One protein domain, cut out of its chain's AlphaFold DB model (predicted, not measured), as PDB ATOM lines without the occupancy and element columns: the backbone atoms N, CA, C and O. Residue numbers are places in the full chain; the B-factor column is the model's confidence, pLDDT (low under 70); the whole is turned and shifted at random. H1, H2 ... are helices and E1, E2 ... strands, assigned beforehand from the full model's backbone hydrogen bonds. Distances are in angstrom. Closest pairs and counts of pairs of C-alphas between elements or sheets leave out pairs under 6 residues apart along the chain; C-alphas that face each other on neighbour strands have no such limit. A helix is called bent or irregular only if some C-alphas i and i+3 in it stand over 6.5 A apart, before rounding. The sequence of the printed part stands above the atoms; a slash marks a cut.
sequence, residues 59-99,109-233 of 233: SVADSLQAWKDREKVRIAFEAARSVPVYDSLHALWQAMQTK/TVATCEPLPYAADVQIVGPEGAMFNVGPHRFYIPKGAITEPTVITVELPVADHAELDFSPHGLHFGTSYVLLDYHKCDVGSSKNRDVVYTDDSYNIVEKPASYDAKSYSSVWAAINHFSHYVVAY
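This is residues 59 to 99 and 109 to 233 of the 233 residues of an uncharacterized protein of Gemmatimonadaceae bacterium (UniProt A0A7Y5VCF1). A sandwich of two strongly twisted antiparallel sheets has one long, bent helix along its E1 edge: the arm H1a lies over the outer face of one sheet, and the arm H1b runs on past it. The printed part has 166 residues, with one named helix followed by eleven named strands, H1 and then E1 to E11; the class is mixed, helices and strands. The sheets run E1 E4 E5 E11 E7 E8 and E2 E3 E6 E10 E9. The whole is compact, with a radius of gyration of the C-alphas of 16.3 A, yet elongated, spanning 59 by 35 by 27 A, and the helix makes the longest axis.

The larger sheet runs E1, residues 119 to 125, E4, 150 to 156, E5, 163 to 167, E11, 229 to 232, E7, 194 to 198, and E8, 204 to 206. N 121 and O 154 of E1 and E4 are 3.0 A apart, within hydrogen-bond range. Pairing is staggered: E5 pairs with E11 over residues 163 to 164, with N 164 and O 229 at 2.9 A, and with E4 over residues 165 to 167, with N 165 and O 155 at 2.8 A. The second sheet runs E2, residues 130 to 134, E3, 137 to 141, E6, 172 to 181, E10, 218 to 225, and E9, 209 to 213. N 178 and O 221 of E6 and E10 are 3.0 A apart. The two sheets form a sandwich, two sheets face to face, with the facing parts 8.7 A centre to centre and the strands of the one at 22 degrees to those of the other. Between them, the closest C-alphas of E7 and E10 are those of Val 195 and Ala 221, 6.0 A apart. H1, residues 59 to 98, was assigned as one helix by its hydrogen bonds but is bent: C-alphas 81 and 84 are 7.0 A apart. Its arms H1a, 59 to 81, and H1b, 84 to 98, stand at a steep tilt of 49 degrees, and in both every O i to N i+4 pair is within hydrogen-bond range. H1a is on the larger sheet in two layers, helix on one face, at a height over the sheet of 8.5 A; it lies over E1 and runs along the strands, at 3 degrees to E1 on the local plane. The closest C-alphas of H1a and E1 are those of Lys 68 and Val 122, 6.6 A apart. H1b is not on either sheet.

H1a begins at C-alpha 59, (182.197, 176.406, 124.101), and is 33.3 A long; H1b is 21.4 A long. E6, the longest strand by residues, is 23.8 A long and bends by 82 degrees at residue 175. E10, 20.5 A long, bends by 54 degrees at residue 222. E11 ends at C-alpha 232, (205.708, 187.224, 89.545).

The C-alphas of Ser 59 and Lys 99, the two farthest apart, are 58.9 A apart. Residues 100 to 108 are cut out, with 23.6 A between C-alphas 99 and 109. Of the links printed whole, E6 to E7 is long. Mean pLDDT of the printed part is 95.2; residue 190 is under 70.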
ATOM      1  N   SER A  59     181.868 174.975 123.993       87.06
ATOM      2  CA  SER A  59     182.197 176.406 124.101       87.06
ATOM      3  C   SER A  59     183.269 176.877 123.109       87.06
ATOM      4  O   SER A  59     183.181 177.998 122.601       87.06
ATOM      5  N   VAL A  60     184.261 176.038 122.778       91.62
ATOM      6  CA  VAL A  60     185.265 176.357 121.744       91.62
ATOM      7  C   VAL A  60     184.637 176.369 120.351       91.62
ATOM      8  O   VAL A  60     184.861 177.312 119.592       91.62
ATOM      9  N   ALA A  61     183.813 175.370 120.023       92.31
ATOM     10  CA  ALA A  61     183.108 175.316 118.743       92.31
ATOM     11  C   ALA A  61     182.178 176.528 118.551       92.31
ATOM     12  O   ALA A  61     182.217 177.168 117.499       92.31
ATOM     13  N   ASP A  62     181.425 176.901 119.588       95.38
ATOM     14  CA  ASP A  62     180.558 178.084 119.575       95.38
ATOM     15  C   ASP A  62     181.367 179.375 119.377       95.38
ATOM     16  O   ASP A  62     180.961 180.269 118.633       95.38
ATOM     17  N   SER A  63     182.552 179.464 119.988       96.06
ATOM     18  CA  SER A  63     183.446 180.620 119.850       96.06
ATOM     19  C   SER A  63     184.017 180.757 118.436       96.06
ATOM     20  O   SER A  63     184.034 181.862 117.885       96.06
ATOM     21  N   LEU A  64     184.450 179.647 117.827       97.12
ATOM     22  CA  LEU A  64     184.925 179.613 116.440       97.12
ATOM     23  C   LEU A  64     183.807 179.979 115.464       97.12
ATOM     24  O   LEU A  64     184.023 180.761 114.538       97.12
ATOM     25  N   GLN A  65     182.598 179.470 115.699       97.88
ATOM     26  CA  GLN A  65     181.436 179.794 114.882       97.88
ATOM     27  C   GLN A  65     181.073 181.279 114.990       97.88
ATOM     28  O   GLN A  65     180.937 181.953 113.970       97.88
ATOM     29  N   ALA A  66     181.033 181.828 116.206       97.69
ATOM     30  CA  ALA A  66     180.796 183.251 116.421       97.69
ATOM     31  C   ALA A  66     181.871 184.131 115.760       97.69
ATOM     32  O   ALA A  66     181.559 185.219 115.272       97.69
ATOM     33  N   TRP A  67     183.135 183.695 115.731       97.69
ATOM     34  CA  TRP A  67     184.186 184.400 114.992       97.69
ATOM     35  C   TRP A  67     183.940 184.332 113.487       97.69
ATOM     36  O   TRP A  67     183.849 185.386 112.858       97.69
ATOM     37  N   LYS A  68     183.737 183.144 112.916       98.44
ATOM     38  CA  LYS A  68     183.404 182.992 111.493       98.44
ATOM     39  C   LYS A  68     182.234 183.891 111.076       98.44
ATOM     40  O   LYS A  68     182.284 184.502 110.012       98.44
ATOM     41  N   ASP A  69     181.201 184.012 111.905       98.38
ATOM     42  CA  ASP A  69     180.043 184.854 111.596       98.38
ATOM     43  C   ASP A  69     180.361 186.358 111.653       98.38
ATOM     44  O   ASP A  69     179.913 187.100 110.778       98.38
ATOM     45  N   ARG A  70     181.194 186.817 112.598       98.25
ATOM     46  CA  ARG A  70     181.712 188.202 112.585       98.25
ATOM     47  C   ARG A  70     182.533 188.487 111.332       98.25
ATOM     48  O   ARG A  70     182.416 189.559 110.744       98.25
ATOM     49  N   GLU A  71     183.332 187.516 110.919       98.25
ATOM     50  CA  GLU A  71     184.211 187.648 109.768       98.25
ATOM     51  C   GLU A  71     183.428 187.737 108.455       98.25
ATOM     52  O   GLU A  71     183.716 188.590 107.620       98.25
ATOM     53  N   LYS A  72     182.340 186.972 108.315       98.31
ATOM     54  CA  LYS A  72     181.401 187.131 107.192       98.31
ATOM     55  C   LYS A  72     180.811 188.537 107.107       98.31
ATOM     56  O   LYS A  72     180.657 189.066 106.008       98.31
ATOM     57  N   VAL A  73     180.466 189.143 108.246       98.50
ATOM     58  CA  VAL A  73     179.947 190.520 108.278       98.50
ATOM     59  C   VAL A  73     181.024 191.512 107.836       98.50
ATOM     60  O   VAL A  73     180.730 192.401 107.034       98.50
ATOM     61  N   ARG A  74     182.272 191.341 108.300       98.19
ATOM     62  CA  ARG A  74     183.416 192.156 107.862       98.19
ATOM     63  C   ARG A  74     183.624 192.050 106.349       98.19
ATOM     64  O   ARG A  74     183.669 193.081 105.688       98.19
ATOM     65  N   ILE A  75     183.677 190.830 105.816       98.38
ATOM     66  CA  ILE A  75     183.828 190.541 104.381       98.38
ATOM     67  C   ILE A  75     182.731 191.223 103.561       98.38
ATOM     68  O   ILE A  75     183.017 191.868 102.559       98.38
ATOM     69  N   ALA A  76     181.467 191.114 103.981       98.25
ATOM     70  CA  ALA A  76     180.351 191.722 103.256       98.25
ATOM     71  C   ALA A  76     180.456 193.255 103.207       98.25
ATOM     72  O   ALA A  76     180.117 193.882 102.202       98.25
ATOM     73  N   PHE A  77     180.930 193.862 104.295       98.44
ATOM     74  CA  PHE A  77     181.151 195.296 104.359       98.44
ATOM     75  C   PHE A  77     182.342 195.744 103.511       98.44
ATOM     76  O   PHE A  77     182.243 196.762 102.825       98.44
ATOM     77  N   GLU A  78     183.433 194.977 103.514       98.44
ATOM     78  CA  GLU A  78     184.592 195.248 102.665       98.44
ATOM     79  C   GLU A  78     184.216 195.133 101.188       98.44
ATOM     80  O   GLU A  78     184.403 196.091 100.448       98.44
ATOM     81  N   ALA A  79     183.515 194.067 100.793       98.31
ATOM     82  CA  ALA A  79     183.015 193.892  99.432       98.31
ATOM     83  C   ALA A  79     182.224 195.109  98.922       98.31
ATOM     84  O   ALA A  79     182.413 195.541  97.787       98.31
ATOM     85  N   ALA A  80     181.363 195.696  99.762       98.38
ATOM     86  CA  ALA A  80     180.612 196.899  99.409       98.38
ATOM     87  C   ALA A  80     181.510 198.141  99.269       98.38
ATOM     88  O   ALA A  80     181.277 198.982  98.399       98.38
ATOM     89  N   ARG A  81     182.544 198.263 100.109       98.31
ATOM     90  CA  ARG A  81     183.517 199.365 100.068       98.31
ATOM     91  C   ARG A  81     184.459 199.282  98.877       98.31
ATOM     92  O   ARG A  81     184.859 200.328  98.367       98.31
ATOM     93  N   SER A  82     184.790 198.080  98.416       98.31
ATOM     94  CA  SER A  82     185.725 197.888  97.306       98.31
ATOM     95  C   SER A  82     185.106 198.187  95.933       98.31
ATOM     96  O   SER A  82     185.848 198.365  94.971       98.31
ATOM     97  N   VAL A  83     183.774 198.301  95.817       98.44
ATOM     98  CA  VAL A  83     183.077 198.590  94.544       98.44
ATOM     99  C   VAL A  83     183.615 199.843  93.829       98.44
ATOM    100  O   VAL A  83     184.077 199.710  92.696       98.44
ATOM    101  N   PRO A  84     183.632 201.049  94.435       98.31
ATOM    102  CA  PRO A  84     184.152 202.239  93.757       98.31
ATOM    103  C   PRO A  84     185.650 202.150  93.425       98.31
ATOM    104  O   PRO A  84     186.098 202.756  92.447       98.31
ATOM    105  N   VAL A  85     186.428 201.399  94.215       97.81
ATOM    106  CA  VAL A  85     187.854 201.151  93.942       97.81
ATOM    107  C   VAL A  85     187.993 200.309  92.676       97.81
ATOM    108  O   VAL A  85     188.739 200.683  91.771       97.81
ATOM    109  N   TYR A  86     187.213 199.232  92.573       97.94
ATOM    110  CA  TYR A  86     187.178 198.365  91.399       97.94
ATOM    111  C   TYR A  86     186.759 199.137  90.150       97.94
ATOM    112  O   TYR A  86     187.473 199.098  89.151       97.94
ATOM    113  N   ASP A  87     185.661 199.895  90.216       97.88
ATOM    114  CA  ASP A  87     185.171 200.682  89.080       97.88
ATOM    115  C   ASP A  87     186.241 201.662  88.575       97.88
ATOM    116  O   ASP A  87     186.448 201.809  87.367       97.88
ATOM    117  N   SER A  88     186.969 202.293  89.501       96.69
ATOM    118  CA  SER A  88     188.045 203.234  89.183       96.69
ATOM    119  C   SER A  88     189.240 202.540  88.526       96.69
ATOM    120  O   SER A  88     189.683 202.967  87.457       96.69
ATOM    121  N   LEU A  89     189.759 201.462  89.124       95.25
ATOM    122  CA  LEU A  89     190.903 200.727  88.575       95.25
ATOM    123  C   LEU A  89     190.559 200.061  87.241       95.25
ATOM    124  O   LEU A  89     191.354 200.108  86.301       95.25
ATOM    125  N   HIS A  90     189.360 199.497  87.116       95.00
ATOM    126  CA  HIS A  90     188.903 198.885  85.877       95.00
ATOM    127  C   HIS A  90     188.773 199.930  84.760       95.00
ATOM    128  O   HIS A  90     189.232 199.695  83.641       95.00
ATOM    129  N   ALA A  91     188.231 201.120  85.044       94.56
ATOM    130  CA  ALA A  91     188.183 202.214  84.071       94.56
ATOM    131  C   ALA A  91     189.587 202.663  83.625       94.56
ATOM    132  O   ALA A  91     189.810 202.889  82.430       94.56
ATOM    133  N   LEU A  92     190.545 202.750  84.556       91.56
ATOM    134  CA  LEU A  92     191.947 203.046  84.241       91.56
ATOM    135  C   LEU A  92     192.564 201.963  83.351       91.56
ATOM    136  O   LEU A  92     193.178 202.293  82.336       91.56
ATOM    137  N   TRP A  93     192.346 200.685  83.669       89.50
ATOM    138  CA  TRP A  93     192.792 199.559  82.848       89.50
ATOM    139  C   TRP A  93     192.262 199.645  81.412       89.50
ATOM    140  O   TRP A  93     193.041 199.585  80.457       89.50
ATOM    141  N   GLN A  94     190.960 199.884  81.233       90.50
ATOM    142  CA  GLN A  94     190.354 200.045  79.904       90.50
ATOM    143  C   GLN A  94     190.943 201.245  79.141       90.50
ATOM    144  O   GLN A  94     191.220 201.166  77.939       90.50
ATOM    145  N   ALA A  95     191.193 202.360  79.832       89.50
ATOM    146  CA  ALA A  95     191.828 203.531  79.235       89.50
ATOM    147  C   ALA A  95     193.275 203.251  78.786       89.50
ATOM    148  O   ALA A  95     193.697 203.779  77.754       89.50
ATOM    149  N   MET A  96     194.022 202.409  79.509       83.06
ATOM    150  CA  MET A  96     195.365 201.974  79.102       83.06
ATOM    151  C   MET A  96     195.316 201.084  77.855       83.06
ATOM    152  O   MET A  96     196.066 201.318  76.909       83.06
ATOM    153  N   GLN A  97     194.383 200.128  77.801       81.19
ATOM    154  CA  GLN A  97     194.237 199.211  76.662       81.19
ATOM    155  C   GLN A  97     193.941 199.938  75.338       81.19
ATOM    156  O   GLN A  97     194.468 199.573  74.288       81.19
ATOM    157  N   THR A  98     193.139 201.005  75.369       79.56
ATOM    158  CA  THR A  98     192.748 201.744  74.152       79.56
ATOM    159  C   THR A  98     193.851 202.619  73.550       79.56
ATOM    160  O   THR A  98     193.769 202.966  72.372       79.56
ATOM    161  N   LYS A  99     194.888 202.979  74.316       70.00
ATOM    162  CA  LYS A  99     195.931 203.926  73.874       70.00
ATOM    163  C   LYS A  99     197.158 203.275  73.229       70.00
ATOM    164  O   LYS A  99     198.027 204.011  72.774       70.00
ATOM    165  N   THR A 109     208.968 192.884  88.849       81.06
ATOM    166  CA  THR A 109     209.003 191.425  88.979       81.06
ATOM    167  C   THR A 109     207.599 190.862  89.209       81.06
ATOM    168  O   THR A 109     207.386 189.686  88.967       81.06
ATOM    169  N   VAL A 110     206.637 191.682  89.649       90.19
ATOM    170  CA  VAL A 110     205.238 191.300  89.903       90.19
ATOM    171  C   VAL A 110     204.367 191.566  88.673       90.19
ATOM    172  O   VAL A 110     204.551 192.567  87.976       90.19
ATOM    173  N   ALA A 111     203.422 190.669  88.400       90.31
ATOM    174  CA  ALA A 111     202.553 190.761  87.239       90.31
ATOM    175  C   ALA A 111     201.462 191.822  87.390       90.31
ATOM    176  O   ALA A 111     200.706 191.801  88.355       90.31
ATOM    177  N   THR A 112     201.349 192.706  86.397       91.38
ATOM    178  CA  THR A 112     200.232 193.653  86.279       91.38
ATOM    179  C   THR A 112     199.065 193.001  85.537       91.38
ATOM    180  O   THR A 112     199.256 192.393  84.478       91.38
ATOM    181  N   CYS A 113     197.860 193.135  86.074       92.75
ATOM    182  CA  CYS A 113     196.661 192.425  85.655       92.75
ATOM    183  C   CYS A 113     195.441 193.338  85.581       92.75
ATOM    184  O   CYS A 113     195.382 194.386  86.221       92.75
ATOM    185  N   GLU A 114     194.443 192.917  84.801       95.25
ATOM    186  CA  GLU A 114     193.116 193.522  84.878       95.25
ATOM    187  C   GLU A 114     192.570 193.354  86.299       95.25
ATOM    188  O   GLU A 114     192.498 192.216  86.775       95.25
ATOM    189  N   PRO A 115     192.137 194.446  86.950       96.88
ATOM    190  CA  PRO A 115     191.553 194.363  88.275       96.88
ATOM    191  C   PRO A 115     190.341 193.440  88.307       96.88
ATOM    192  O   PRO A 115     189.513 193.444  87.388       96.88
ATOM    193  N   LEU A 116     190.222 192.677  89.390       97.62
ATOM    194  CA  LEU A 116     189.079 191.814  89.669       97.62
ATOM    195  C   LEU A 116     188.227 192.409  90.799       97.62
ATOM    196  O   LEU A 116     188.757 193.130  91.648       97.62
ATOM    197  N   PRO A 117     186.907 192.144  90.826       98.00
ATOM    198  CA  PRO A 117     186.080 192.514  91.967       98.00
ATOM    199  C   PRO A 117     186.558 191.803  93.233       98.00
ATOM    200  O   PRO A 117     186.988 190.651  93.161       98.00
ATOM    201  N   TYR A 118     186.401 192.464  94.384       98.56
ATOM    202  CA  TYR A 118     186.682 191.851  95.679       98.56
ATOM    203  C   TYR A 118     185.920 190.532  95.822       98.56
ATOM    204  O   TYR A 118     184.716 190.456  95.550       98.56
ATOM    205  N   ALA A 119     186.615 189.504  96.288       98.56
ATOM    206  CA  ALA A 119     186.015 188.238  96.672       98.56
ATOM    207  C   ALA A 119     186.713 187.725  97.925       98.56
ATOM    208  O   ALA A 119     187.907 187.926  98.098       98.56
ATOM    209  N   ALA A 120     185.988 187.026  98.786       98.62
ATOM    210  CA  ALA A 120     186.587 186.365  99.932       98.62
ATOM    211  C   ALA A 120     185.769 185.141 100.325       98.62
ATOM    212  O   ALA A 120     184.571 185.059 100.037       98.62
ATOM    213  N   ASP A 121     186.418 184.208 101.005       98.50
ATOM    214  CA  ASP A 121     185.771 183.055 101.616       98.50
ATOM    215  C   ASP A 121     186.332 182.826 103.024       98.50
ATOM    216  O   ASP A 121     187.513 183.057 103.285       98.50
ATOM    217  N   VAL A 122     185.463 182.388 103.936       98.56
ATOM    218  CA  VAL A 122     185.796 182.162 105.345       98.56
ATOM    219  C   VAL A 122     185.228 180.836 105.831       98.56
ATOM    220  O   VAL A 122     184.020 180.567 105.766       98.56
ATOM    221  N   GLN A 123     186.100 179.997 106.383       98.38
ATOM    222  CA  GLN A 123     185.751 178.661 106.857       98.38
ATOM    223  C   GLN A 123     186.462 178.340 108.176       98.38
ATOM    224  O   GLN A 123     187.513 178.892 108.476       98.38
ATOM    225  N   ILE A 124     185.868 177.450 108.976       98.38
ATOM    226  CA  ILE A 124     186.582 176.811 110.088       98.38
ATOM    227  C   ILE A 124     187.222 175.567 109.486       98.38
ATOM    228  O   ILE A 124     186.495 174.755 108.914       98.38
ATOM    229  N   VAL A 125     188.541 175.442 109.586       98.25
ATOM    230  CA  VAL A 125     189.298 174.323 109.019       98.25
ATOM    231  C   VAL A 125     190.059 173.616 110.125       98.25
ATOM    232  O   VAL A 125     190.768 174.257 110.899       98.25
ATOM    233  N   GLY A 126     189.917 172.298 110.185       97.19
ATOM    234  CA  GLY A 126     190.666 171.410 111.062       97.19
ATOM    235  C   GLY A 126     191.391 170.294 110.290       97.19
ATOM    236  O   GLY A 126     191.741 170.461 109.115       97.19
ATOM    237  N   PRO A 127     191.619 169.133 110.933       97.94
ATOM    238  CA  PRO A 127     192.356 167.999 110.359       97.94
ATOM    239  C   PRO A 127     191.787 167.427 109.057       97.94
ATOM    240  O   PRO A 127     192.493 166.740 108.318       97.94
ATOM    241  N   GLU A 128     190.518 167.672 108.762       97.88
ATOM    242  CA  GLU A 128     189.851 167.260 107.532       97.88
ATOM    243  C   GLU A 128     190.321 168.023 106.283       97.88
ATOM    244  O   GLU A 128     190.124 167.525 105.169       97.88
ATOM    245  N   GLY A 129     190.996 169.161 106.462       98.12
ATOM    246  CA  GLY A 129     191.409 170.040 105.372       98.12
ATOM    247  C   GLY A 129     190.234 170.801 104.752       98.12
ATOM    248  O   GLY A 129     189.091 170.694 105.189       98.12
ATOM    249  N   ALA A 130     190.508 171.593 103.722       98.31
ATOM    250  CA  ALA A 130     189.499 172.434 103.083       98.31
ATOM    251  C   ALA A 130     189.888 172.828 101.655       98.31
ATOM    252  O   ALA A 130     191.028 172.667 101.217       98.31
ATOM    253  N   MET A 131     188.911 173.374 100.933       98.44
ATOM    254  CA  MET A 131     189.102 174.031  99.646       98.44
ATOM    255  C   MET A 131     188.393 175.384  99.679       98.44
ATOM    256  O   MET A 131     187.207 175.448 100.006       98.44
ATOM    257  N   PHE A 132     189.107 176.430  99.282       98.69
ATOM    258  CA  PHE A 132     188.587 177.782  99.101       98.69
ATOM    259  C   PHE A 132     188.579 178.114  97.612       98.69
ATOM    260  O   PHE A 132     189.548 177.834  96.898       98.69
ATOM    261  N   ASN A 133     187.491 178.726  97.149       97.94
ATOM    262  CA  ASN A 133     187.377 179.259  95.794       97.94
ATOM    263  C   ASN A 133     187.099 180.757  95.911       97.94
ATOM    264  O   ASN A 133     186.031 181.144  96.383       97.94
ATOM    265  N   VAL A 134     188.058 181.585  95.499       98.12
ATOM    266  CA  VAL A 134     188.005 183.040  95.683       98.12
ATOM    267  C   VAL A 134     188.265 183.702  94.337       98.12
ATOM    268  O   VAL A 134     189.389 183.725  93.839       98.12
ATOM    269  N   GLY A 135     187.193 184.171  93.696       96.56
ATOM    270  CA  GLY A 135     187.255 184.615  92.305       96.56
ATOM    271  C   GLY A 135     187.762 183.486  91.386       96.56
ATOM    272  O   GLY A 135     187.212 182.383  91.431       96.56
ATOM    273  N   PRO A 136     188.789 183.726  90.549       97.44
ATOM    274  CA  PRO A 136     189.403 182.690  89.718       97.44
ATOM    275  C   PRO A 136     190.497 181.882  90.447       97.44
ATOM    276  O   PRO A 136     191.054 180.948  89.871       97.44
ATOM    277  N   HIS A 137     190.832 182.231  91.690       98.38
ATOM    278  CA  HIS A 137     191.897 181.593  92.458       98.38
ATOM    279  C   HIS A 137     191.370 180.461  93.334       98.38
ATOM    280  O   HIS A 137     190.179 180.381  93.663       98.38
ATOM    281  N   ARG A 138     192.276 179.560  93.722       98.50
ATOM    282  CA  ARG A 138     191.954 178.428  94.594       98.50
ATOM    283  C   ARG A 138     193.014 178.243  95.660       98.50
ATOM    284  O   ARG A 138     194.202 178.395  95.391       98.50
ATOM    285  N   PHE A 139     192.575 177.823  96.837       98.75
ATOM    286  CA  PHE A 139     193.466 177.396  97.903       98.75
ATOM    287  C   PHE A 139     193.014 176.054  98.467       98.75
ATOM    288  O   PHE A 139     191.868 175.890  98.884       98.75
ATOM    289  N   TYR A 140     193.926 175.089  98.455       98.62
ATOM    290  CA  TYR A 140     193.687 173.722  98.881       98.62
ATOM    291  C   TYR A 140     194.541 173.377 100.095       98.62
ATOM    292  O   TYR A 140     195.770 173.355 100.005       98.62
ATOM    293  N   ILE A 141     193.874 173.033 101.193       98.56
ATOM    294  CA  ILE A 141     194.476 172.553 102.435       98.56
ATOM    295  C   ILE A 141     194.242 171.038 102.512       98.56
ATOM    296  O   ILE A 141     193.095 170.608 102.680       98.56
ATOM    297  N   PRO A 142     195.286 170.202 102.390       98.50
ATOM    298  CA  PRO A 142     195.156 168.760 102.552       98.50
ATOM    299  C   PRO A 142     194.772 168.360 103.981       98.50
ATOM    300  O   PRO A 142     194.976 169.098 104.945       98.50
ATOM    301  N   LYS A 143     194.283 167.125 104.130       98.31
ATOM    302  CA  LYS A 143     194.054 166.518 105.448       98.31
ATOM    303  C   LYS A 143     195.330 166.536 106.288       98.31
ATOM    304  O   LYS A 143     196.400 166.183 105.797       98.31
ATOM    305  N   GLY A 144     195.195 166.903 107.556       97.75
ATOM    306  CA  GLY A 144     196.285 166.949 108.530       97.75
ATOM    307  C   GLY A 144     197.246 168.131 108.377       97.75
ATOM    308  O   GLY A 144     198.151 168.248 109.196       97.75
ATOM    309  N   ALA A 145     197.064 169.011 107.384       98.00
ATOM    310  CA  ALA A 145     197.875 170.225 107.275       98.00
ATOM    311  C   ALA A 145     197.584 171.204 108.425       98.00
ATOM    312  O   ALA A 145     198.501 171.859 108.912       98.00
ATOM    313  N   ILE A 146     196.335 171.248 108.892       97.62
ATOM    314  CA  ILE A 146     195.903 172.012 110.063       97.62
ATOM    315  C   ILE A 146     195.423 171.025 111.120       97.62
ATOM    316  O   ILE A 146     194.529 170.227 110.864       97.62
ATOM    317  N   THR A 147     196.025 171.056 112.305       96.19
ATOM    318  CA  THR A 147     195.699 170.113 113.387       96.19
ATOM    319  C   THR A 147     194.628 170.642 114.331       96.19
ATOM    320  O   THR A 147     193.881 169.854 114.906       96.19
ATOM    321  N   GLU A 148     194.540 171.962 114.481       95.69
ATOM    322  CA  GLU A 148     193.608 172.626 115.387       95.69
ATOM    323  C   GLU A 148     192.559 173.409 114.588       95.69
ATOM    324  O   GLU A 148     192.933 174.192 113.710       95.69
ATOM    325  N   PRO A 149     191.252 173.227 114.870       97.38
ATOM    326  CA  PRO A 149     190.195 173.975 114.201       97.38
ATOM    327  C   PRO A 149     190.425 175.488 114.274       97.38
ATOM    328  O   PRO A 149     190.426 176.076 115.353       97.38
ATOM    329  N   THR A 150     190.596 176.114 113.113       97.75
ATOM    330  CA  THR A 150     190.965 177.530 112.986       97.75
ATOM    331  C   THR A 150     190.021 178.231 112.015       97.75
ATOM    332  O   THR A 150     189.669 177.664 110.982       97.75
ATOM    333  N   VAL A 151     189.601 179.460 112.330       98.50
ATOM    334  CA  VAL A 151     188.884 180.318 111.371       98.50
ATOM    335  C   VAL A 151     189.899 180.886 110.391       98.50
ATOM    336  O   VAL A 151     190.829 181.576 110.799       98.50
ATOM    337  N   ILE A 152     189.716 180.582 109.113       98.69
ATOM    338  CA  ILE A 152     190.619 180.969 108.032       98.69
ATOM    339  C   ILE A 152     189.832 181.793 107.034       98.69
ATOM    340  O   ILE A 152     188.759 181.367 106.594       98.69
ATOM    341  N   THR A 153     190.399 182.937 106.674       98.69
ATOM    342  CA  THR A 153     189.873 183.827 105.645       98.69
ATOM    343  C   THR A 153     190.870 183.905 104.501       98.69
ATOM    344  O   THR A 153     192.065 184.089 104.727       98.69
ATOM    345  N   VAL A 154     190.366 183.774 103.278       98.69
ATOM    346  CA  VAL A 154     191.132 183.980 102.048       98.69
ATOM    347  C   VAL A 154     190.461 185.105 101.273       98.69
ATOM    348  O   VAL A 154     189.271 185.007 100.970       98.69
ATOM    349  N   GLU A 155     191.206 186.161 100.962       98.69
ATOM    350  CA  GLU A 155     190.706 187.368 100.300       98.69
ATOM    351  C   GLU A 155     191.418 187.577  98.960       98.69
ATOM    352  O   GLU A 155     192.630 187.442  98.849       98.69
ATOM    353  N   LEU A 156     190.644 187.926  97.938       98.44
ATOM    354  CA  LEU A 156     191.093 188.537  96.696       98.44
ATOM    355  C   LEU A 156     190.817 190.040  96.836       98.44
ATOM    356  O   LEU A 156     189.668 190.462  96.635       98.44
ATOM    357  N   PRO A 157     191.814 190.844  97.236       97.38
ATOM    358  CA  PRO A 157     191.668 192.291  97.281       97.38
ATOM    359  C   PRO A 157     191.468 192.872  95.873       97.38
ATOM    360  O   PRO A 157     191.770 192.252  94.852       97.38
ATOM    361  N   VAL A 158     190.938 194.096  95.811       97.75
ATOM    362  CA  VAL A 158     190.841 194.836  94.549       97.75
ATOM    363  C   VAL A 158     192.183 195.500  94.262       97.75
ATOM    364  O   VAL A 158     192.489 196.550  94.825       97.75
ATOM    365  N   ALA A 159     192.944 194.906  93.350       94.81
ATOM    366  CA  ALA A 159     194.239 195.402  92.898       94.81
ATOM    367  C   ALA A 159     194.441 195.150  91.399       94.81
ATOM    368  O   ALA A 159     193.648 194.466  90.755       94.81
ATOM    369  N   ASP A 160     195.515 195.696  90.835       93.75
ATOM    370  CA  ASP A 160     195.996 195.423  89.478       93.75
ATOM    371  C   ASP A 160     197.015 194.269  89.445       93.75
ATOM    372  O   ASP A 160     197.896 194.223  88.587       93.75
ATOM    373  N   HIS A 161     196.870 193.310  90.358       95.00
ATOM    374  CA  HIS A 161     197.720 192.134  90.508       95.00
ATOM    375  C   HIS A 161     196.867 190.868  90.661       95.00
ATOM    376  O   HIS A 161     195.713 190.921  91.080       95.00
ATOM    377  N   ALA A 162     197.428 189.714  90.295       96.25
ATOM    378  CA  ALA A 162     196.833 188.414  90.600       96.25
ATOM    379  C   ALA A 162     197.357 187.953  91.962       96.25
ATOM    380  O   ALA A 162     198.498 187.486  92.046       96.25
ATOM    381  N   GLU A 163     196.547 188.122  93.005       97.62
ATOM    382  CA  GLU A 163     196.969 187.948  94.394       97.62
ATOM    383  C   GLU A 163     195.893 187.335  95.295       97.62
ATOM    384  O   GLU A 163     194.703 187.328  94.978       97.62
ATOM    385  N   LEU A 164     196.343 186.789  96.423       98.44
ATOM    386  CA  LEU A 164     195.505 186.357  97.533       98.44
ATOM    387  C   LEU A 164     196.140 186.784  98.852       98.44
ATOM    388  O   LEU A 164     197.336 186.576  99.070       98.44
ATOM    389  N   ASP A 165     195.301 187.287  99.748       98.25
ATOM    390  CA  ASP A 165     195.655 187.557 101.129       98.25
ATOM    391  C   ASP A 165     195.023 186.525 102.071       98.25
ATOM    392  O   ASP A 165     193.902 186.054 101.855       98.25
ATOM    393  N   PHE A 166     195.764 186.138 103.104       98.31
ATOM    394  CA  PHE A 166     195.414 185.037 103.991       98.31
ATOM    395  C   PHE A 166     195.442 185.477 105.447       98.31
ATOM    396  O   PHE A 166     196.461 185.934 105.963       98.31
ATOM    397  N   SER A 167     194.338 185.219 106.141       98.00
ATOM    398  CA  SER A 167     194.199 185.470 107.569       98.00
ATOM    399  C   SER A 167     193.868 184.185 108.339       98.00
ATOM    400  O   SER A 167     193.047 183.389 107.875       98.00
ATOM    401  N   PRO A 168     194.454 183.979 109.535       97.38
ATOM    402  CA  PRO A 168     195.361 184.894 110.239       97.38
ATOM    403  C   PRO A 168     196.792 184.879 109.673       97.38
ATOM    404  O   PRO A 168     197.384 183.816 109.503       97.38
ATOM    405  N   HIS A 169     197.366 186.061 109.431       95.31
ATOM    406  CA  HIS A 169     198.735 186.191 108.922       95.31
ATOM    407  C   HIS A 169     199.756 185.497 109.833       95.31
ATOM    408  O   HIS A 169     199.667 185.557 111.061       95.31
ATOM    409  N   GLY A 170     200.752 184.858 109.224       94.62
ATOM    410  CA  GLY A 170     201.840 184.168 109.914       94.62
ATOM    411  C   GLY A 170     201.468 182.813 110.520       94.62
ATOM    412  O   GLY A 170     202.328 182.177 111.129       94.62
ATOM    413  N   LEU A 171     200.226 182.332 110.374       97.12
ATOM    414  CA  LEU A 171     199.881 180.974 110.800       97.12
ATOM    415  C   LEU A 171     200.673 179.960 109.974       97.12
ATOM    416  O   LEU A 171     200.555 179.947 108.753       97.12
ATOM    417  N   HIS A 172     201.427 179.089 110.643       97.75
ATOM    418  CA  HIS A 172     202.163 177.993 110.017       97.75
ATOM    419  C   HIS A 172     201.353 176.692 110.024       97.75
ATOM    420  O   HIS A 172     200.671 176.375 110.998       97.75
ATOM    421  N   PHE A 173     201.461 175.920 108.944       97.50
ATOM    422  CA  PHE A 173     200.720 174.674 108.734       97.50
ATOM    423  C   PHE A 173     201.495 173.723 107.804       97.50
ATOM    424  O   PHE A 173     202.530 174.075 107.234       97.50
ATOM    425  N   GLY A 174     201.023 172.481 107.664       98.12
ATOM    426  CA  GLY A 174     201.597 171.511 106.723       98.12
ATOM    427  C   GLY A 174     201.420 171.939 105.260       98.12
ATOM    428  O   GLY A 174     200.554 172.740 104.942       98.12
ATOM    429  N   THR A 175     202.212 171.397 104.334       98.31
ATOM    430  CA  THR A 175     202.185 171.824 102.924       98.31
ATOM    431  C   THR A 175     200.771 171.860 102.331       98.31
ATOM    432  O   THR A 175     200.085 170.840 102.266       98.31
ATOM    433  N   SER A 176     200.372 173.041 101.863       98.44
ATOM    434  CA  SER A 176     199.105 173.313 101.180       98.44
ATOM    435  C   SER A 176     199.373 173.996  99.841       98.44
ATOM    436  O   SER A 176     200.501 174.404  99.564       98.44
ATOM    437  N   TYR A 177     198.360 174.093  98.982       98.62
ATOM    438  CA  TYR A 177     198.554 174.498  97.592       98.62
ATOM    439  C   TYR A 177     197.680 175.683  97.225       98.62
ATOM    440  O   TYR A 177     196.456 175.614  97.331       98.62
ATOM    441  N   VAL A 178     198.310 176.746  96.736       98.50
ATOM    442  CA  VAL A 178     197.621 177.877  96.118       98.50
ATOM    443  C   VAL A 178     197.688 177.747  94.601       98.50
ATOM    444  O   VAL A 178     198.708 177.335  94.050       98.50
ATOM    445  N   LEU A 179     196.591 178.084  93.932       98.56
ATOM    446  CA  LEU A 179     196.536 178.328  92.499       98.56
ATOM    447  C   LEU A 179     196.131 179.779  92.292       98.56
ATOM    448  O   LEU A 179     195.022 180.171  92.668       98.56
ATOM    449  N   LEU A 180     197.011 180.531  91.641       98.44
ATOM    450  CA  LEU A 180     196.718 181.866  91.147       98.44
ATOM    451  C   LEU A 180     196.504 181.802  89.639       98.44
ATOM    452  O   LEU A 180     197.269 181.182  88.899       98.44
ATOM    453  N   ASP A 181     195.434 182.444  89.204       97.62
ATOM    454  CA  ASP A 181     195.082 182.591  87.804       97.62
ATOM    455  C   ASP A 181     195.636 183.936  87.329       97.62
ATOM    456  O   ASP A 181     195.492 184.947  88.010       97.62
ATOM    457  N   TYR A 182     196.277 183.943  86.167       95.75
ATOM    458  CA  TYR A 182     196.864 185.137  85.578       95.75
ATOM    459  C   TYR A 182     196.374 185.392  84.143       95.75
ATOM    460  O   TYR A 182     197.026 186.112  83.386       95.75
ATOM    461  N   HIS A 183     195.230 184.837  83.717       94.44
ATOM    462  CA  HIS A 183     194.784 184.950  82.314       94.44
ATOM    463  C   HIS A 183     194.540 186.391  81.856       94.44
ATOM    464  O   HIS A 183     194.615 186.668  80.658       94.44
ATOM    465  N   LYS A 184     194.275 187.305  82.797       92.56
ATOM    466  CA  LYS A 184     194.119 188.742  82.535       92.56
ATOM    467  C   LYS A 184     195.368 189.576  82.829       92.56
ATOM    468  O   LYS A 184     195.273 190.798  82.927       92.56
ATOM    469  N   CYS A 185     196.522 188.941  82.986       91.69
ATOM    470  CA  CYS A 185     197.776 189.625  83.271       91.69
ATOM    471  C   CYS A 185     198.586 189.904  82.005       91.69
ATOM    472  O   CYS A 185     198.645 189.075  81.093       91.69
ATOM    473  N   ASP A 186     199.270 191.049  81.968       86.69
ATOM    474  CA  ASP A 186     200.304 191.324  80.967       86.69
ATOM    475  C   ASP A 186     201.597 190.617  81.383       86.69
ATOM    476  O   ASP A 186     202.511 191.180  81.989       86.69
ATOM    477  N   VAL A 187     201.630 189.315  81.109       80.69
ATOM    478  CA  VAL A 187     202.766 188.436  81.366       80.69
ATOM    479  C   VAL A 187     203.346 187.995  80.023       80.69
ATOM    480  O   VAL A 187     202.737 187.230  79.272       80.69
ATOM    481  N   GLY A 188     204.550 188.463  79.685       72.75
ATOM    482  CA  GLY A 188     205.224 188.066  78.440       72.75
ATOM    483  C   GLY A 188     205.339 186.539  78.308       72.75
ATOM    484  O   GLY A 188     205.519 185.837  79.302       72.75
ATOM    485  N   SER A 189     205.236 186.000  77.089       70.31
ATOM    486  CA  SER A 189     205.127 184.549  76.835       70.31
ATOM    487  C   SER A 189     206.388 183.732  77.154       70.31
ATOM    488  O   SER A 189     206.310 182.512  77.301       70.31
ATOM    489  N   SER A 190     207.552 184.376  77.266       67.06
ATOM    490  CA  SER A 190     208.845 183.695  77.402       67.06
ATOM    491  C   SER A 190     209.225 183.336  78.838       67.06
ATOM    492  O   SER A 190     210.014 182.412  79.032       67.06
ATOM    493  N   LYS A 191     208.677 184.018  79.846       77.75
ATOM    494  CA  LYS A 191     209.058 183.793  81.245       77.75
ATOM    495  C   LYS A 191     208.149 182.781  81.934       77.75
ATOM    496  O   LYS A 191     206.990 182.623  81.552       77.75
ATOM    497  N   ASN A 192     208.704 182.057  82.903       88.31
ATOM    498  CA  ASN A 192     207.905 181.266  83.833       88.31
ATOM    499  C   ASN A 192     207.349 182.191  84.908       88.31
ATOM    500  O   ASN A 192     207.966 183.208  85.222       88.31
ATOM    501  N   ARG A 193     206.177 181.835  85.419       93.50
ATOM    502  CA  ARG A 193     205.492 182.573  86.467       93.50
ATOM    503  C   ARG A 193     205.673 181.820  87.762       93.50
ATOM    504  O   ARG A 193     205.618 180.592  87.786       93.50
ATOM    505  N   ASP A 194     205.868 182.567  88.823       95.56
ATOM    506  CA  ASP A 194     205.996 182.034  90.165       95.56
ATOM    507  C   ASP A 194     204.958 182.696  91.060       95.56
ATOM    508  O   ASP A 194     204.559 183.836  90.817       95.56
ATOM    509  N   VAL A 195     204.534 181.986  92.099       97.50
ATOM    510  CA  VAL A 195     203.881 182.632  93.236       97.50
ATOM    511  C   VAL A 195     204.983 183.087  94.180       97.50
ATOM    512  O   VAL A 195     205.922 182.336  94.454       97.50
ATOM    513  N   VAL A 196     204.878 184.312  94.675       97.19
ATOM    514  CA  VAL A 196     205.811 184.893  95.641       97.19
ATOM    515  C   VAL A 196     205.042 185.479  96.813       97.19
ATOM    516  O   VAL A 196     203.951 186.013  96.629       97.19
ATOM    517  N   TYR A 197     205.615 185.378  98.005       96.06
ATOM    518  CA  TYR A 197     205.168 186.136  99.169       96.06
ATOM    519  C   TYR A 197     205.821 187.519  99.126       96.06
ATOM    520  O   TYR A 197     207.043 187.615  98.946       96.06
ATOM    521  N   THR A 198     205.026 188.575  99.302       95.44
ATOM    522  CA  THR A 198     205.521 189.952  99.371       95.44
ATOM    523  C   THR A 198     205.141 190.674 100.653       95.44
ATOM    524  O   THR A 198     204.172 190.324 101.320       95.44
ATOM    525  N   ASP A 199     205.882 191.737 100.961       92.94
ATOM    526  CA  ASP A 199     205.399 192.774 101.873       92.94
ATOM    527  C   ASP A 199     204.350 193.687 101.197       92.94
ATOM    528  O   ASP A 199     204.059 193.548 100.003       92.94
ATOM    529  N   ASP A 200     203.821 194.652 101.955       89.88
ATOM    530  CA  ASP A 200     202.822 195.638 101.501       89.88
ATOM    531  C   ASP A 200     203.327 196.548 100.362       89.88
ATOM    532  O   ASP A 200     202.555 197.266  99.731       89.88
ATOM    533  N   SER A 201     204.640 196.569 100.112       90.75
ATOM    534  CA  SER A 201     205.280 197.328  99.032       90.75
ATOM    535  C   SER A 201     205.621 196.454  97.820       90.75
ATOM    536  O   SER A 201     206.338 196.913  96.927       90.75
ATOM    537  N   TYR A 202     205.121 195.214  97.775       92.06
ATOM    538  CA  TYR A 202     205.403 194.216  96.740       92.06
ATOM    539  C   TYR A 202     206.885 193.813  96.633       92.06
ATOM    540  O   TYR A 202     207.325 193.295  95.599       92.06
ATOM    541  N   ASN A 203     207.678 194.000  97.693       92.19
ATOM    542  CA  ASN A 203     209.019 193.423  97.745       92.19
ATOM    543  C   ASN A 203     208.906 191.921  97.993       92.19
ATOM    544  O   ASN A 203     208.219 191.489  98.915       92.19
ATOM    545  N   ILE A 204     209.605 191.119  97.191       93.50
ATOM    546  CA  ILE A 204     209.596 189.659  97.330       93.50
ATOM    547  C   ILE A 204     210.356 189.266  98.597       93.50
ATOM    548  O   ILE A 204     211.564 189.487  98.696       93.50
ATOM    549  N   VAL A 205     209.643 188.646  99.532       95.50
ATOM    550  CA  VAL A 205     210.190 188.133 100.792       95.50
ATOM    551  C   VAL A 205     210.552 186.658 100.653       95.50
ATOM    552  O   VAL A 205     211.631 186.236 101.064       95.50
ATOM    553  N   GLU A 206     209.680 185.871 100.022       95.50
ATOM    554  CA  GLU A 206     209.883 184.438  99.818       95.50
ATOM    555  C   GLU A 206     209.364 184.001  98.447       95.50
ATOM    556  O   GLU A 206     208.391 184.539  97.916       95.50
ATOM    557  N   LYS A 207     210.012 182.981  97.883       96.00
ATOM    558  CA  LYS A 207     209.599 182.326  96.646       96.00
ATOM    559  C   LYS A 207     209.316 180.839  96.896       96.00
ATOM    560  O   LYS A 207     210.244 180.027  96.819       96.00
ATOM    561  N   PRO A 208     208.056 180.476  97.182       96.88
ATOM    562  CA  PRO A 208     207.641 179.086  97.292       96.88
ATOM    563  C   PRO A 208     207.893 178.281  96.010       96.88
ATOM    564  O   PRO A 208     207.938 178.818  94.897       96.88
ATOM    565  N   ALA A 209     208.008 176.958  96.157       97.12
ATOM    566  CA  ALA A 209     208.133 176.057  95.017       97.12
ATOM    567  C   ALA A 209     206.881 176.159  94.135       97.12
ATOM    568  O   ALA A 209     205.784 175.791  94.563       97.12
ATOM    569  N   SER A 210     207.068 176.665  92.914       97.38
ATOM    570  CA  SER A 210     205.986 176.997  91.991       97.38
ATOM    571  C   SER A 210     206.007 176.136  90.725       97.38
ATOM    572  O   SER A 210     207.063 175.698  90.263       97.38
ATOM    573  N   TYR A 211     204.830 175.909  90.144       97.25
ATOM    574  CA  TYR A 211     204.644 175.248  88.856       97.25
ATOM    575  C   TYR A 211     203.721 176.075  87.959       97.25
ATOM    576  O   TYR A 211     202.526 176.222  88.224       97.25
ATOM    577  N   ASP A 212     204.287 176.594  86.871       96.44
ATOM    578  CA  ASP A 212     203.584 177.420  85.893       96.44
ATOM    579  C   ASP A 212     202.884 176.570  84.821       96.44
ATOM    580  O   ASP A 212     203.508 176.052  83.888       96.44
ATOM    581  N   ALA A 213     201.562 176.463  84.916       95.19
ATOM    582  CA  ALA A 213     200.719 175.790  83.940       95.19
ATOM    583  C   ALA A 213     200.291 176.766  82.826       95.19
ATOM    584  O   ALA A 213     199.117 177.129  82.709       95.19
ATOM    585  N   LYS A 214     201.242 177.165  81.969       92.62
ATOM    586  CA  LYS A 214     201.057 178.190  80.915       92.62
ATOM    587  C   LYS A 214     199.846 177.992  80.007       92.62
ATOM    588  O   LYS A 214     199.228 178.971  79.608       92.62
ATOM    589  N   SER A 215     199.491 176.748  79.685       92.12
ATOM    590  CA  SER A 215     198.327 176.432  78.843       92.12
ATOM    591  C   SER A 215     196.983 176.796  79.483       92.12
ATOM    592  O   SER A 215     195.989 176.899  78.774       92.12
ATOM    593  N   TYR A 216     196.956 176.972  80.804       94.00
ATOM    594  CA  TYR A 216     195.772 177.325  81.590       94.00
ATOM    595  C   TYR A 216     195.872 178.721  82.205       94.00
ATOM    596  O   TYR A 216     194.997 179.101  82.974       94.00
ATOM    597  N   SER A 217     196.944 179.464  81.908       95.31
ATOM    598  CA  SER A 217     197.242 180.752  82.536       95.31
ATOM    599  C   SER A 217     197.119 180.707  84.063       95.31
ATOM    600  O   SER A 217     196.493 181.568  84.673       95.31
ATOM    601  N   SER A 218     197.659 179.656  84.681       97.00
ATOM    602  CA  SER A 218     197.612 179.458  86.130       97.00
ATOM    603  C   SER A 218     198.973 179.032  86.657       97.00
ATOM    604  O   SER A 218     199.679 178.261  86.005       97.00
ATOM    605  N   VAL A 219     199.329 179.485  87.853       97.69
ATOM    606  CA  VAL A 219     200.532 179.063  88.571       97.69
ATOM    607  C   VAL A 219     200.132 178.442  89.903       97.69
ATOM    608  O   VAL A 219     199.294 178.972  90.630       97.69
ATOM    609  N   TRP A 220     200.716 177.286  90.194       98.19
ATOM    610  CA  TRP A 220     200.557 176.588  91.462       98.19
ATOM    611  C   TRP A 220     201.748 176.871  92.355       98.19
ATOM    612  O   TRP A 220     202.863 176.940  91.845       98.19
ATOM    613  N   ALA A 221     201.545 176.926  93.665       98.44
ATOM    614  CA  ALA A 221     202.648 176.924  94.612       98.44
ATOM    615  C   ALA A 221     202.332 176.147  95.885       98.44
ATOM    616  O   ALA A 221     201.196 176.134  96.360       98.44
ATOM    617  N   ALA A 222     203.363 175.498  96.421       98.44
ATOM    618  CA  ALA A 222     203.319 174.812  97.704       98.44
ATOM    619  C   ALA A 222     203.715 175.787  98.822       98.44
ATOM    620  O   ALA A 222     204.867 176.211  98.877       98.44
ATOM    621  N   ILE A 223     202.778 176.113  99.712       98.44
ATOM    622  CA  ILE A 223     202.960 177.058 100.824       98.44
ATOM    623  C   ILE A 223     202.769 176.359 102.175       98.44
ATOM    624  O   ILE A 223     202.116 175.315 102.262       98.44
ATOM    625  N   ASN A 224     203.339 176.925 103.234       97.88
ATOM    626  CA  ASN A 224     203.272 176.389 104.601       97.88
ATOM    627  C   ASN A 224     203.043 177.480 105.666       97.88
ATOM    628  O   ASN A 224     203.185 177.215 106.863       97.88
ATOM    629  N   HIS A 225     202.707 178.698 105.236       98.06
ATOM    630  CA  HIS A 225     202.270 179.783 106.106       98.06
ATOM    631  C   HIS A 225     201.304 180.737 105.396       98.06
ATOM    632  O   HIS A 225     201.275 180.804 104.162       98.06
ATOM    633  N   PHE A 226     200.488 181.447 106.174       98.00
ATOM    634  CA  PHE A 226     199.576 182.476 105.675       98.00
ATOM    635  C   PHE A 226     200.280 183.815 105.552       98.00
ATOM    636  O   PHE A 226     200.901 184.288 106.499       98.00
ATOM    637  N   SER A 227     200.170 184.403 104.369       97.75
ATOM    638  CA  SER A 227     200.856 185.618 103.947       97.75
ATOM    639  C   SER A 227     200.176 186.179 102.700       97.75
ATOM    640  O   SER A 227     199.297 185.530 102.147       97.75
ATOM    641  N   HIS A 228     200.623 187.337 102.222       97.75
ATOM    642  CA  HIS A 228     200.174 187.910 100.959       97.75
ATOM    643  C   HIS A 228     200.925 187.294  99.766       97.75
ATOM    644  O   HIS A 228     202.142 187.453  99.649       97.75
ATOM    645  N   TYR A 229     200.225 186.581  98.884       98.06
ATOM    646  CA  TYR A 229     200.829 185.882  97.748       98.06
ATOM    647  C   TYR A 229     200.394 186.475  96.413       98.06
ATOM    648  O   TYR A 229     199.203 186.625  96.164       98.06
ATOM    649  N   VAL A 230     201.350 186.705  95.513       97.50
ATOM    650  CA  VAL A 230     201.122 187.334  94.204       97.50
ATOM    651  C   VAL A 230     201.885 186.614  93.087       97.50
ATOM    652  O   VAL A 230     202.883 185.932  93.331       97.50
ATOM    653  N   VAL A 231     201.426 186.752  91.841       96.50
ATOM    654  CA  VAL A 231     202.122 186.246  90.645       96.50
ATOM    655  C   VAL A 231     203.302 187.147  90.237       96.50
ATOM    656  O   VAL A 231     203.142 188.356  90.074       96.50
ATOM    657  N   ALA A 232     204.470 186.553  89.973       93.38
ATOM    658  CA  ALA A 232     205.708 187.224  89.545       93.38
ATOM    659  C   ALA A 232     206.395 186.550  88.327       93.38
ATOM    660  O   ALA A 232     206.096 185.388  88.039       93.38
ATOM    661  N   TYR A 233     207.290 187.259  87.599       86.38
ATOM    662  CA  TYR A 233     208.028 186.768  86.407       86.38
ATOM    663  C   TYR A 233     209.363 187.469  86.036       86.38
ATOM    664  O   TYR A 233     209.486 188.713  85.973       86.38
TER     665      TYR A 233